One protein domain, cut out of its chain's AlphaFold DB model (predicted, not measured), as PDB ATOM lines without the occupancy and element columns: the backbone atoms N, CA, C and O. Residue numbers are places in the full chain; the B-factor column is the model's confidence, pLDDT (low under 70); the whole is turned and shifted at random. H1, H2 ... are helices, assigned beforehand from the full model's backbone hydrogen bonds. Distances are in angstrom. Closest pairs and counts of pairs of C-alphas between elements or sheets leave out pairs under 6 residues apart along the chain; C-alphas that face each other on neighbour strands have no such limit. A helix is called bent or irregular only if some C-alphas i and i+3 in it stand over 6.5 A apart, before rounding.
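Overview. This is residues 18 to 118 of the 247 residues of an uncharacterized protein of Pseudomonas putida (UniProt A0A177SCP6). One long helix, H2, makes the longest axis, and the shorter helices are gathered over one side of it: H3 folds back along it as a helical hairpin, while H1 near its beginning and H5 farther along cross it steeply. H4 packs on H5, small H6 lies far from H2, and residues 36 to 41, of which 41 belongs to H2, stick out. The 101 printed residues hold six named helices, H1 to H6 in chain order, and no named strand: all helix. The whole is compact, with a radius of gyration of the C-alphas of 13.9 A and spans of 41 by 33 by 23 A.

Along the chain. H1 is residues 25 to 32, beginning at C-alpha 25 (-24.535, 22.563, 84.400); it is irregular, C-alphas 28 and 31 being 9.2 A apart. H2, residues 41 to 61, is 30.3 A long. H3, residues 73 to 82, measures 14.4 A. H4 is residues 91 to 95, H5 residues 100 to 108, 12.1 A, and H6 residues 111 to 114, ending at C-alpha 114 (-13.876, 23.749, 96.542).

Arrangement. H2 is the hub. Its residues 43 to 47 only just touch H1, with 3 pairs of C-alphas within 8 A, closest Arg 32 and Ala 46, 6.6 A. Its residues 50 to 57 touch H3, closest C-alphas Gln 53 and Ile 82, 6.9 A, at a shallow tilt of 17 degrees, opposite ways. Its residues 54 to 58 touch H5, closest C-alphas Tyr 58 and Phe 100, 6.7 A. H4 touches H5, closest C-alphas Gly 94 and Phe 103, 3.8 A. Every O i to N i+4 pair is within hydrogen-bond range in H2, H3, H4 and H5, 2 of 4 in H1; H6 is too short for one.

Size, cuts and confidence. The farthest C-alphas, Asp 36 and Ala 66, are 40.8 A apart. The printed part has no cut; H2 to H3 is a long link. Residues 18 to 22, 37 and 114 to 118 have pLDDT under 70.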
ATOM      1  N   ILE A  18     -20.955  22.483  97.775       50.16
ATOM      2  CA  ILE A  18     -20.639  23.341  96.639       50.16
ATOM      3  C   ILE A  18     -21.944  24.023  96.246       50.16
ATOM      4  O   ILE A  18     -22.946  23.338  96.039       50.16
ATOM      5  N   ASP A  19     -21.933  25.350  96.206       55.06
ATOM      6  CA  ASP A  19     -23.060  26.107  95.681       55.06
ATOM      7  C   ASP A  19     -23.374  25.596  94.264       55.06
ATOM      8  O   ASP A  19     -22.467  25.497  93.433       55.06
ATOM      9  N   GLN A  20     -24.635  25.244  93.988       55.91
ATOM     10  CA  GLN A  20     -25.051  24.843  92.640       55.91
ATOM     11  C   GLN A  20     -24.749  25.946  91.624       55.91
ATOM     12  O   GLN A  20     -24.378  25.623  90.503       55.91
ATOM     13  N   ALA A  21     -24.766  27.224  92.028       58.22
ATOM     14  CA  ALA A  21     -24.345  28.336  91.176       58.22
ATOM     15  C   ALA A  21     -22.862  28.259  90.758       58.22
ATOM     16  O   ALA A  21     -22.444  28.925  89.813       58.22
ATOM     17  N   CYS A  22     -22.047  27.450  91.442       66.50
ATOM     18  CA  CYS A  22     -20.659  27.214  91.063       66.50
ATOM     19  C   CYS A  22     -20.502  26.133  89.983       66.50
ATOM     20  O   CYS A  22     -19.515  26.150  89.234       66.50
ATOM     21  N   ILE A  23     -21.451  25.195  89.900       71.06
ATOM     22  CA  ILE A  23     -21.480  24.171  88.858       71.06
ATOM     23  C   ILE A  23     -22.185  24.774  87.651       71.06
ATOM     24  O   ILE A  23     -23.377  25.055  87.676       71.06
ATOM     25  N   ASP A  24     -21.444  24.946  86.565       72.06
ATOM     26  CA  ASP A  24     -22.044  25.338  85.298       72.06
ATOM     27  C   ASP A  24     -22.606  24.084  84.613       72.06
ATOM     28  O   ASP A  24     -21.933  23.416  83.825       72.06
ATOM     29  N   GLU A  25     -23.837  23.717  84.977       76.12
ATOM     30  CA  GLU A  25     -24.535  22.563  84.400       76.12
ATOM     31  C   GLU A  25     -24.702  22.702  82.885       76.12
ATOM     32  O   GLU A  25     -24.642  21.701  82.169       76.12
ATOM     33  N   ARG A  26     -24.851  23.934  82.381       77.62
ATOM     34  CA  ARG A  26     -24.930  24.212  80.945       77.62
ATOM     35  C   ARG A  26     -23.606  23.898  80.262       77.62
ATOM     36  O   ARG A  26     -23.602  23.264  79.210       77.62
ATOM     37  N   ALA A  27     -22.485  24.271  80.867       77.25
ATOM     38  CA  ALA A  27     -21.164  23.931  80.355       77.25
ATOM     39  C   ALA A  27     -20.848  22.430  80.478       77.25
ATOM     40  O   ALA A  27     -20.153  21.890  79.612       77.25
ATOM     41  N   PHE A  28     -21.329  21.749  81.524       80.81
ATOM     42  CA  PHE A  28     -21.117  20.309  81.716       80.81
ATOM     43  C   PHE A  28     -21.970  19.460  80.763       80.81
ATOM     44  O   PHE A  28     -21.451  18.567  80.095       80.81
ATOM     45  N   LEU A  29     -23.274  19.740  80.682       79.88
ATOM     46  CA  LEU A  29     -24.219  18.984  79.857       79.88
ATOM     47  C   LEU A  29     -24.189  19.426  78.384       79.88
ATOM     48  O   LEU A  29     -24.566  18.648  77.502       79.88
ATOM     49  N   GLY A  30     -23.717  20.640  78.090       81.12
ATOM     50  CA  GLY A  30     -23.626  21.181  76.737       81.12
ATOM     51  C   GLY A  30     -24.991  21.195  76.051       81.12
ATOM     52  O   GLY A  30     -25.975  21.676  76.606       81.12
ATOM     53  N   SER A  31     -25.077  20.596  74.861       80.62
ATOM     54  CA  SER A  31     -26.339  20.439  74.119       80.62
ATOM     55  C   SER A  31     -27.393  19.576  74.829       80.62
ATOM     56  O   SER A  31     -28.538  19.539  74.388       80.62
ATOM     57  N   ARG A  32     -27.025  18.878  75.911       81.94
ATOM     58  CA  ARG A  32     -27.927  18.044  76.724       81.94
ATOM     59  C   ARG A  32     -28.539  18.813  77.899       81.94
ATOM     60  O   ARG A  32     -29.320  18.235  78.651       81.94
ATOM     61  N   TYR A  33     -28.150  20.072  78.103       80.94
ATOM     62  CA  TYR A  33     -28.713  20.918  79.147       80.94
ATOM     63  C   TYR A  33     -30.152  21.311  78.801       80.94
ATOM     64  O   TYR A  33     -30.430  21.739  77.682       80.94
ATOM     65  N   VAL A  34     -31.055  21.196  79.774       76.88
ATOM     66  CA  VAL A  34     -32.464  21.575  79.630       76.88
ATOM     67  C   VAL A  34     -32.728  22.785  80.520       76.88
ATOM     68  O   VAL A  34     -32.699  22.679  81.743       76.88
ATOM     69  N   GLU A  35     -32.953  23.944  79.900       73.69
ATOM     70  CA  GLU A  35     -32.998  25.246  80.582       73.69
ATOM     71  C   GLU A  35     -34.166  25.397  81.561       73.69
ATOM     72  O   GLU A  35     -34.018  26.048  82.591       73.69
ATOM     73  N   ASP A  36     -35.302  24.756  81.290       73.75
ATOM     74  CA  ASP A  36     -36.469  24.782  82.178       73.75
ATOM     75  C   ASP A  36     -36.421  23.715  83.291       73.75
ATOM     76  O   ASP A  36     -37.375  23.574  84.059       73.75
ATOM     77  N   GLY A  37     -35.327  22.945  83.367       66.56
ATOM     78  CA  GLY A  37     -35.139  21.873  84.342       66.56
ATOM     79  C   GLY A  37     -36.091  20.686  84.170       66.56
ATOM     80  O   GLY A  37     -36.156  19.826  85.053       66.56
ATOM     81  N   SER A  38     -36.850  20.611  83.071       72.69
ATOM     82  CA  SER A  38     -37.747  19.486  82.827       72.69
ATOM     83  C   SER A  38     -36.956  18.199  82.574       72.69
ATOM     84  O   SER A  38     -36.044  18.131  81.754       72.69
ATOM     85  N   ILE A  39     -37.313  17.138  83.298       70.38
ATOM     86  CA  ILE A  39     -36.693  15.820  83.140       70.38
ATOM     87  C   ILE A  39     -37.625  14.962  82.284       70.38
ATOM     88  O   ILE A  39     -38.605  14.404  82.775       70.38
ATOM     89  N   SER A  40     -37.323  14.868  80.989       76.56
ATOM     90  CA  SER A  40     -37.993  13.945  80.062       76.56
ATOM     91  C   SER A  40     -37.264  12.599  79.979       76.56
ATOM     92  O   SER A  40     -36.093  12.493  80.346       76.56
ATOM     93  N   GLU A  41     -37.912  11.567  79.432       77.69
ATOM     94  CA  GLU A  41     -37.241  10.285  79.150       77.69
ATOM     95  C   GLU A  41     -36.011  10.465  78.249       77.69
ATOM     96  O   GLU A  41     -34.972   9.854  78.491       77.69
ATOM     97  N   ALA A  42     -36.096  11.365  77.264       78.69
ATOM     98  CA  ALA A  42     -34.972  11.722  76.405       78.69
ATOM     99  C   ALA A  42     -33.826  12.377  77.195       78.69
ATOM    100  O   ALA A  42     -32.661  12.050  76.972       78.69
ATOM    101  N   SER A  43     -34.148  13.237  78.168       74.00
ATOM    102  CA  SER A  43     -33.151  13.862  79.053       74.00
ATOM    103  C   SER A  43     -32.437  12.814  79.907       74.00
ATOM    104  O   SER A  43     -31.209  12.809  80.002       74.00
ATOM    105  N   VAL A  44     -33.192  11.866  80.475       76.56
ATOM    106  CA  VAL A  44     -32.637  10.744  81.248       76.56
ATOM    107  C   VAL A  44     -31.758   9.852  80.369       76.56
ATOM    108  O   VAL A  44     -30.677   9.446  80.799       76.56
ATOM    109  N   ALA A  45     -32.187   9.549  79.142       81.12
ATOM    110  CA  ALA A  45     -31.405   8.758  78.195       81.12
ATOM    111  C   ALA A  45     -30.080   9.452  77.834       81.12
ATOM    112  O   ALA A  45     -29.025   8.825  77.934       81.12
ATOM    113  N   ALA A  46     -30.115  10.751  77.525       83.94
ATOM    114  CA  ALA A  46     -28.925  11.539  77.204       83.94
ATOM    115  C   ALA A  46     -27.937  11.628  78.383       83.94
ATOM    116  O   ALA A  46     -26.726  11.511  78.194       83.94
ATOM    117  N   GLN A  47     -28.434  11.784  79.614       83.19
ATOM    118  CA  GLN A  47     -27.591  11.775  80.815       83.19
ATOM    119  C   GLN A  47     -26.980  10.391  81.085       83.19
ATOM    120  O   GLN A  47     -25.815  10.296  81.473       83.19
ATOM    121  N   ARG A  48     -27.731   9.305  80.851       85.88
ATOM    122  CA  ARG A  48     -27.209   7.931  80.956       85.88
ATOM    123  C   ARG A  48     -26.126   7.650  79.922       85.88
ATOM    124  O   ARG A  48     -25.131   7.017  80.263       85.88
ATOM    125  N   GLU A  49     -26.300   8.130  78.694       90.38
ATOM    126  CA  GLU A  49     -25.286   8.027  77.644       90.38
ATOM    127  C   GLU A  49     -23.999   8.759  78.048       90.38
ATOM    128  O   GLU A  49     -22.925   8.157  78.023       90.38
ATOM    129  N   LEU A  50     -24.111  10.008  78.516       90.25
ATOM    130  CA  LEU A  50     -22.978  10.794  79.019       90.25
ATOM    131  C   LEU A  50     -22.244  10.073  80.162       90.25
ATOM    132  O   LEU A  50     -21.018   9.950  80.143       90.25
ATOM    133  N   LEU A  51     -22.984   9.553  81.147       90.75
ATOM    134  CA  LEU A  51     -22.403   8.770  82.241       90.75
ATOM    135  C   LEU A  51     -21.711   7.501  81.729       90.75
ATOM    136  O   LEU A  51     -20.638   7.158  82.223       90.75
ATOM    137  N   GLY A  52     -22.288   6.828  80.731       93.50
ATOM    138  CA  GLY A  52     -21.695   5.662  80.080       93.50
ATOM    139  C   GLY A  52     -20.370   5.985  79.388       93.50
ATOM    140  O   GLY A  52     -19.388   5.269  79.595       93.50
ATOM    141  N   GLN A  53     -20.310   7.090  78.639       95.06
ATOM    142  CA  GLN A  53     -19.090   7.578  77.984       95.06
ATOM    143  C   GLN A  53     -17.999   7.915  79.010       95.06
ATOM    144  O   GLN A  53     -16.871   7.436  78.896       95.06
ATOM    145  N   LEU A  54     -18.344   8.653  80.070       94.75
ATOM    146  CA  LEU A  54     -17.415   8.977  81.157       94.75
ATOM    147  C   LEU A  54     -16.928   7.728  81.901       94.75
ATOM    148  O   LEU A  54     -15.760   7.646  82.285       94.75
ATOM    149  N   GLN A  55     -17.801   6.742  82.113       96.00
ATOM    150  CA  GLN A  55     -17.426   5.495  82.771       96.00
ATOM    151  C   GLN A  55     -16.509   4.641  81.887       96.00
ATOM    152  O   GLN A  55     -15.578   4.022  82.408       96.00
ATOM    153  N   ALA A  56     -16.742   4.619  80.572       96.31
ATOM    154  CA  ALA A  56     -15.855   3.974  79.611       96.31
ATOM    155  C   ALA A  56     -14.478   4.653  79.600       96.31
ATOM    156  O   ALA A  56     -13.473   3.971  79.797       96.31
ATOM    157  N   PHE A  57     -14.440   5.986  79.504       96.25
ATOM    158  CA  PHE A  57     -13.213   6.780  79.586       96.25
ATOM    159  C   PHE A  57     -12.428   6.478  80.872       96.25
ATOM    160  O   PHE A  57     -11.246   6.133  80.823       96.25
ATOM    161  N   TYR A  58     -13.099   6.516  82.029       95.75
ATOM    162  CA  TYR A  58     -12.484   6.177  83.312       95.75
ATOM    163  C   TYR A  58     -11.877   4.773  83.299       95.75
ATOM    164  O   TYR A  58     -10.727   4.610  83.683       95.75
ATOM    165  N   ARG A  59     -12.604   3.752  82.829       95.06
ATOM    166  CA  ARG A  59     -12.080   2.375  82.776       95.06
ATOM    167  C   ARG A  59     -10.859   2.255  81.866       95.06
ATOM    168  O   ARG A  59      -9.929   1.534  82.215       95.06
ATOM    169  N   THR A  60     -10.856   2.959  80.739       95.94
ATOM    170  CA  THR A  60      -9.738   2.960  79.790       95.94
ATOM    171  C   THR A  60      -8.479   3.576  80.392       95.94
ATOM    172  O   THR A  60      -7.386   3.080  80.120       95.94
ATOM    173  N   TYR A  61      -8.608   4.625  81.207       94.69
ATOM    174  CA  TYR A  61      -7.473   5.427  81.678       94.69
ATOM    175  C   TYR A  61      -7.158   5.309  83.178       94.69
ATOM    176  O   TYR A  61      -6.187   5.904  83.647       94.69
ATOM    177  N   ASN A  62      -7.936   4.524  83.927       94.31
ATOM    178  CA  ASN A  62      -7.752   4.354  85.364       94.31
ATOM    179  C   ASN A  62      -6.356   3.807  85.696       94.31
ATOM    180  O   ASN A  62      -5.931   2.790  85.145       94.31
ATOM    181  N   GLY A  63      -5.655   4.484  86.606       90.38
ATOM    182  CA  GLY A  63      -4.328   4.077  87.075       90.38
ATOM    183  C   GLY A  63      -3.183   4.290  86.078       90.38
ATOM    184  O   GLY A  63      -2.075   3.832  86.349       90.38
ATOM    185  N   LYS A  64      -3.417   4.935  84.924       92.44
ATOM    186  CA  LYS A  64      -2.406   5.059  83.854       92.44
ATOM    187  C   LYS A  64      -1.469   6.265  83.974       92.44
ATOM    188  O   LYS A  64      -0.443   6.277  83.304       92.44
ATOM    189  N   PHE A  65      -1.796   7.261  84.797       90.25
ATOM    190  CA  PHE A  65      -1.057   8.531  84.862       90.25
ATOM    191  C   PHE A  65      -0.736   8.875  86.309       90.25
ATOM    192  O   PHE A  65      -1.653   8.924  87.113       90.25
ATOM    193  N   ALA A  66       0.518   9.141  86.674       83.44
ATOM    194  CA  ALA A  66       0.864   9.427  88.071       83.44
ATOM    195  C   ALA A  66       0.412  10.834  88.510       83.44
ATOM    196  O   ALA A  66      -0.088  11.027  89.623       83.44
ATOM    197  N   THR A  67       0.546  11.814  87.620       82.19
ATOM    198  CA  THR A  67       0.218  13.224  87.837       82.19
ATOM    199  C   THR A  67      -0.590  13.789  86.669       82.19
ATOM    200  O   THR A  67      -0.733  13.162  85.624       82.19
ATOM    201  N   ALA A  68      -1.156  14.987  86.837       74.25
ATOM    202  CA  ALA A  68      -1.919  15.634  85.767       74.25
ATOM    203  C   ALA A  68      -1.045  16.070  84.584       74.25
ATOM    204  O   ALA A  68      -1.539  16.106  83.464       74.25
ATOM    205  N   ALA A  69       0.243  16.347  84.820       81.25
ATOM    206  CA  ALA A  69       1.200  16.654  83.759       81.25
ATOM    207  C   ALA A  69       1.505  15.432  82.872       81.25
ATOM    208  O   ALA A  69       1.929  15.602  81.734       81.25
ATOM    209  N   ASP A  70       1.253  14.218  83.376       86.38
ATOM    210  CA  ASP A  70       1.482  12.973  82.639       86.38
ATOM    211  C   ASP A  70       0.312  12.606  81.718       86.38
ATOM    212  O   ASP A  70       0.419  11.641  80.962       86.38
ATOM    213  N   ILE A  71      -0.815  13.326  81.790       89.19
ATOM    214  CA  ILE A  71      -1.970  13.077  80.926       89.19
ATOM    215  C   ILE A  71      -1.671  13.682  79.549       89.19
ATOM    216  O   ILE A  71      -1.559  14.905  79.441       89.19
ATOM    217  N   PRO A  72      -1.582  12.872  78.480       91.81
ATOM    218  CA  PRO A  72      -1.347  13.394  77.144       91.81
ATOM    219  C   PRO A  72      -2.493  14.299  76.687       91.81
ATOM    220  O   PRO A  72      -3.663  14.024  76.961       91.81
ATOM    221  N   GLU A  73      -2.173  15.319  75.891       89.62
ATOM    222  CA  GLU A  73      -3.183  16.221  75.325       89.62
ATOM    223  C   GLU A  73      -4.225  15.468  74.482       89.62
ATOM    224  O   GLU A  73      -5.389  15.845  74.459       89.62
ATOM    225  N   THR A  74      -3.853  14.347  73.858       92.81
ATOM    226  CA  THR A  74      -4.793  13.479  73.131       92.81
ATOM    227  C   THR A  74      -5.868  12.876  74.039       92.81
ATOM    228  O   THR A  74      -7.028  12.799  73.645       92.81
ATOM    229  N   VAL A  75      -5.513  12.507  75.271       93.06
ATOM    230  CA  VAL A  75      -6.447  11.975  76.275       93.06
ATOM    231  C   VAL A  75      -7.340  13.091  76.820       93.06
ATOM    232  O   VAL A  75      -8.540  12.895  77.010       93.06
ATOM    233  N   MET A  76      -6.783  14.289  77.017       90.06
ATOM    234  CA  MET A  76      -7.571  15.472  77.379       90.06
ATOM    235  C   MET A  76      -8.532  15.891  76.262       90.06
ATOM    236  O   MET A  76      -9.671  16.258  76.547       90.06
ATOM    237  N   ALA A  77      -8.113  15.804  74.999       91.25
ATOM    238  CA  ALA A  77      -8.955  16.079  73.843       91.25
ATOM    239  C   ALA A  77     -10.120  15.083  73.744       91.25
ATOM    240  O   ALA A  77     -11.252  15.509  73.526       91.25
ATOM    241  N   GLU A  78      -9.876  13.788  73.978       93.81
ATOM    242  CA  GLU A  78     -10.936  12.774  74.068       93.81
ATOM    243  C   GLU A  78     -11.937  13.114  75.184       93.81
ATOM    244  O   GLU A  78     -13.146  13.119  74.953       93.81
ATOM    245  N   LEU A  79     -11.462  13.496  76.376       92.12
ATOM    246  CA  LEU A  79     -12.366  13.883  77.461       92.12
ATOM    247  C   LEU A  79     -13.171  15.145  77.128       92.12
ATOM    248  O   LEU A  79     -14.353  15.209  77.458       92.12
ATOM    249  N   ARG A  80     -12.568  16.124  76.444       90.06
ATOM    250  CA  ARG A  80     -13.258  17.343  75.988       90.06
ATOM    251  C   ARG A  80     -14.315  17.063  74.917       90.06
ATOM    252  O   ARG A  80     -15.265  17.826  74.803       90.06
ATOM    253  N   GLN A  81     -14.222  15.962  74.171       90.62
ATOM    254  CA  GLN A  81     -15.320  15.542  73.290       90.62
ATOM    255  C   GLN A  81     -16.544  15.062  74.083       90.62
ATOM    256  O   GLN A  81     -17.674  15.224  73.623       90.62
ATOM    257  N   ILE A  82     -16.331  14.502  75.279       91.25
ATOM    258  CA  ILE A  82     -17.404  14.043  76.173       91.25
ATOM    259  C   ILE A  82     -17.947  15.218  77.002       91.25
ATOM    260  O   ILE A  82     -19.159  15.413  77.088       91.25
ATOM    261  N   VAL A  83     -17.049  16.015  77.590       88.44
ATOM    262  CA  VAL A  83     -17.353  17.176  78.441       88.44
ATOM    263  C   VAL A  83     -16.536  18.381  77.955       88.44
ATOM    264  O   VAL A  83     -15.401  18.568  78.398       88.44
ATOM    265  N   PRO A  84     -17.091  19.228  77.068       82.31
ATOM    266  CA  PRO A  84     -16.349  20.311  76.406       82.31
ATOM    267  C   PRO A  84     -15.665  21.308  77.339       82.31
ATOM    268  O   PRO A  84     -14.613  21.849  77.008       82.31
ATOM    269  N   SER A  85     -16.244  21.542  78.513       75.62
ATOM    270  CA  SER A  85     -15.771  22.527  79.490       75.62
ATOM    271  C   SER A  85     -14.787  21.972  80.522       75.62
ATOM    272  O   SER A  85     -14.431  22.678  81.469       75.62
ATOM    273  N   VAL A  86     -14.355  20.714  80.381       81.94
ATOM    274  CA  VAL A  86     -13.488  20.081  81.374       81.94
ATOM    275  C   VAL A  86     -12.092  20.706  81.372       81.94
ATOM    276  O   VAL A  86     -11.309  20.596  80.425       81.94
ATOM    277  N   ASP A  87     -11.775  21.340  82.492       73.25
ATOM    278  CA  ASP A  87     -10.452  21.864  82.787       73.25
ATOM    279  C   ASP A  87     -10.184  21.686  84.286       73.25
ATOM    280  O   ASP A  87     -10.602  22.489  85.126       73.25
ATOM    281  N   ASN A  88      -9.584  20.546  84.645       75.38
ATOM    282  CA  ASN A  88      -9.276  20.228  86.036       75.38
ATOM    283  C   ASN A  88      -7.823  19.739  86.190       75.38
ATOM    284  O   ASN A  88      -7.523  18.595  85.836       75.38
ATOM    285  N   PRO A  89      -6.931  20.529  86.820       73.31
ATOM    286  CA  PRO A  89      -5.530  20.151  87.024       73.31
ATOM    287  C   PRO A  89      -5.345  19.004  88.034       73.31
ATOM    288  O   PRO A  89      -4.232  18.545  88.266       73.31
ATOM    289  N   GLN A  90      -6.416  18.527  88.670       78.12
ATOM    290  CA  GLN A  90      -6.420  17.384  89.588       78.12
ATOM    291  C   GLN A  90      -7.085  16.145  88.971       78.12
ATOM    292  O   GLN A  90      -7.391  15.196  89.700       78.12
ATOM    293  N   LEU A  91      -7.319  16.129  87.654       85.06
ATOM    294  CA  LEU A  91      -7.993  15.025  86.968       85.06
ATOM    295  C   LEU A  91      -7.271  13.683  87.154       85.06
ATOM    296  O   LEU A  91      -7.932  12.680  87.415       85.06
ATOM    297  N   ALA A  92      -5.932  13.667  87.132       83.38
ATOM    298  CA  ALA A  92      -5.144  12.451  87.373       83.38
ATOM    299  C   ALA A  92      -5.458  11.800  88.728       83.38
ATOM    300  O   ALA A  92      -5.554  10.583  88.822       83.38
ATOM    301  N   LYS A  93      -5.717  12.595  89.778       84.50
ATOM    302  CA  LYS A  93      -6.138  12.047  91.079       84.50
ATOM    303  C   LYS A  93      -7.499  11.363  91.000       84.50
ATOM    304  O   LYS A  93      -7.714  10.383  91.698       84.50
ATOM    305  N   GLY A  94      -8.405  11.883  90.173       85.62
ATOM    306  CA  GLY A  94      -9.690  11.244  89.897       85.62
ATOM    307  C   GLY A  94      -9.521   9.945  89.111       85.62
ATOM    308  O   GLY A  94     -10.111   8.935  89.479       85.62
ATOM    309  N   LEU A  95      -8.676   9.957  88.075       90.06
ATOM    310  CA  LEU A  95      -8.359   8.778  87.263       90.06
ATOM    311  C   LEU A  95      -7.620   7.689  88.044       90.06
ATOM    312  O   LEU A  95      -7.797   6.529  87.723       90.06
ATOM    313  N   ASN A  96      -6.840   8.024  89.069       85.88
ATOM    314  CA  ASN A  96      -6.216   7.038  89.962       85.88
ATOM    315  C   ASN A  96      -7.073   6.695  91.185       85.88
ATOM    316  O   ASN A  96      -6.629   5.960  92.073       85.88
ATOM    317  N   GLY A  97      -8.268   7.280  91.282       83.38
ATOM    318  CA  GLY A  97      -9.203   7.004  92.357       83.38
ATOM    319  C   GLY A  97      -9.628   5.539  92.356       83.38
ATOM    320  O   GLY A  97      -9.570   4.842  91.346       83.38
ATOM    321  N   ARG A  98     -10.096   5.035  93.499       83.44
ATOM    322  CA  ARG A  98     -10.569   3.636  93.572       83.44
ATOM    323  C   ARG A  98     -11.937   3.450  92.921       83.44
ATOM    324  O   ARG A  98     -12.340   2.321  92.640       83.44
ATOM    325  N   LYS A  99     -12.690   4.537  92.751       90.44
ATOM    326  CA  LYS A  99     -14.091   4.522  92.329       90.44
ATOM    327  C   LYS A  99     -14.335   5.561  91.245       90.44
ATOM    328  O   LYS A  99     -13.895   6.698  91.364       90.44
ATOM    329  N   PHE A 100     -15.185   5.207  90.280       90.19
ATOM    330  CA  PHE A 100     -15.664   6.118  89.234       90.19
ATOM    331  C   PHE A 100     -16.213   7.443  89.791       90.19
ATOM    332  O   PHE A 100     -15.993   8.491  89.198       90.19
ATOM    333  N   GLY A 101     -16.874   7.417  90.953       85.12
ATOM    334  CA  GLY A 101     -17.390   8.631  91.592       85.12
ATOM    335  C   GLY A 101     -16.309   9.671  91.917       85.12
ATOM    336  O   GLY A 101     -16.588  10.863  91.860       85.12
ATOM    337  N   GLU A 102     -15.074   9.249  92.201       84.94
ATOM    338  CA  GLU A 102     -13.956  10.167  92.458       84.94
ATOM    339  C   GLU A 102     -13.504  10.872  91.173       84.94
ATOM    340  O   GLU A 102     -13.253  12.077  91.191       84.94
ATOM    341  N   PHE A 103     -13.463  10.147  90.052       91.19
ATOM    342  CA  PHE A 103     -13.237  10.720  88.726       91.19
ATOM    343  C   PHE A 103     -14.371  11.661  88.320       91.19
ATOM    344  O   PHE A 103     -14.117  12.825  88.012       91.19
ATOM    345  N   LEU A 104     -15.619  11.190  88.393       89.00
ATOM    346  CA  LEU A 104     -16.799  11.968  88.019       89.00
ATOM    347  C   LEU A 104     -16.868  13.278  88.811       89.00
ATOM    348  O   LEU A 104     -17.076  14.335  88.228       89.00
ATOM    349  N   PHE A 105     -16.600  13.236  90.117       83.44
ATOM    350  CA  PHE A 105     -16.540  14.436  90.948       83.44
ATOM    351  C   PHE A 105     -15.498  15.447  90.448       83.44
ATOM    352  O   PHE A 105     -15.751  16.644  90.471       83.44
ATOM    353  N   ARG A 106     -14.328  15.001  89.974       85.31
ATOM    354  CA  ARG A 106     -13.290  15.903  89.439       85.31
ATOM    355  C   ARG A 106     -13.667  16.481  88.076       85.31
ATOM    356  O   ARG A 106     -13.291  17.614  87.799       85.31
ATOM    357  N   VAL A 107     -14.406  15.735  87.261       86.56
ATOM    358  CA  VAL A 107     -14.916  16.224  85.973       86.56
ATOM    359  C   VAL A 107     -16.027  17.255  86.179       86.56
ATOM    360  O   VAL A 107     -16.007  18.305  85.548       86.56
ATOM    361  N   VAL A 108     -16.971  16.977  87.083       82.06
ATOM    362  CA  VAL A 108     -18.176  17.799  87.287       82.06
ATOM    363  C   VAL A 108     -17.911  19.015  88.170       82.06
ATOM    364  O   VAL A 108     -18.537  20.051  87.979       82.06
ATOM    365  N   ILE A 109     -17.008  18.903  89.150       77.44
ATOM    366  CA  ILE A 109     -16.741  19.958  90.133       77.44
ATOM    367  C   ILE A 109     -15.389  20.625  89.847       77.44
ATOM    368  O   ILE A 109     -14.337  20.079  90.224       77.44
ATOM    369  N   PRO A 110     -15.392  21.844  89.272       71.12
ATOM    370  CA  PRO A 110     -14.192  22.654  89.122       71.12
ATOM    371  C   PRO A 110     -13.493  22.903  90.462       71.12
ATOM    372  O   PRO A 110     -14.132  23.068  91.502       71.12
ATOM    373  N   ASP A 111     -12.165  23.030  90.451       71.62
ATOM    374  CA  ASP A 111     -11.403  23.290  91.681       71.62
ATOM    375  C   ASP A 111     -11.773  24.626  92.349       71.62
ATOM    376  O   ASP A 111     -11.741  24.724  93.578       71.62
ATOM    377  N   ARG A 112     -12.218  25.630  91.576       71.50
ATOM    378  CA  ARG A 112     -12.754  26.888  92.131       71.50
ATOM    379  C   ARG A 112     -13.921  26.644  93.091       71.50
ATOM    380  O   ARG A 112     -14.032  27.358  94.082       71.50
ATOM    381  N   CYS A 113     -14.733  25.617  92.856       71.00
ATOM    382  CA  CYS A 113     -15.909  25.320  93.667       71.00
ATOM    383  C   CYS A 113     -15.591  24.711  95.026       71.00
ATOM    384  O   CYS A 113     -16.454  24.700  95.888       71.00
ATOM    385  N   LYS A 114     -14.349  24.265  95.246       68.19
ATOM    386  CA  LYS A 114     -13.876  23.749  96.542       68.19
ATOM    387  C   LYS A 114     -13.435  24.859  97.494       68.19
ATOM    388  O   LYS A 114     -13.031  24.588  98.625       68.19
ATOM    389  N   ARG A 115     -13.399  26.104  97.010       69.06
ATOM    390  CA  ARG A 115     -12.999  27.258  97.812       69.06
ATOM    391  C   ARG A 115     -14.131  27.600  98.769       69.06
ATOM    392  O   ARG A 115     -15.283  27.674  98.358       69.06
ATOM    393  N   LEU A 116     -13.772  27.889 100.018       64.56
ATOM    394  CA  LEU A 116     -14.713  28.227 101.088       64.56
ATOM    395  C   LEU A 116     -15.772  29.292 100.712       64.56
ATOM    396  O   LEU A 116     -16.914  29.109 101.113       64.56
ATOM    397  N   PRO A 117     -15.466  30.352  99.928       68.00
ATOM    398  CA  PRO A 117     -16.474  31.332  99.505       68.00
ATOM    399  C   PRO A 117     -17.558  30.780  98.569       68.00
ATOM    400  O   PRO A 117     -18.624  31.369  98.476       68.00
ATOM    401  N   ASN A 118     -17.289  29.663  97.887       60.06
ATOM    402  CA  ASN A 118     -18.226  28.989  96.979       60.06
ATOM    403  C   ASN A 118     -18.943  27.820  97.666       60.06
ATOM    404  O   ASN A 118     -19.546  26.967  97.012       60.06
TER     405      ASN A 118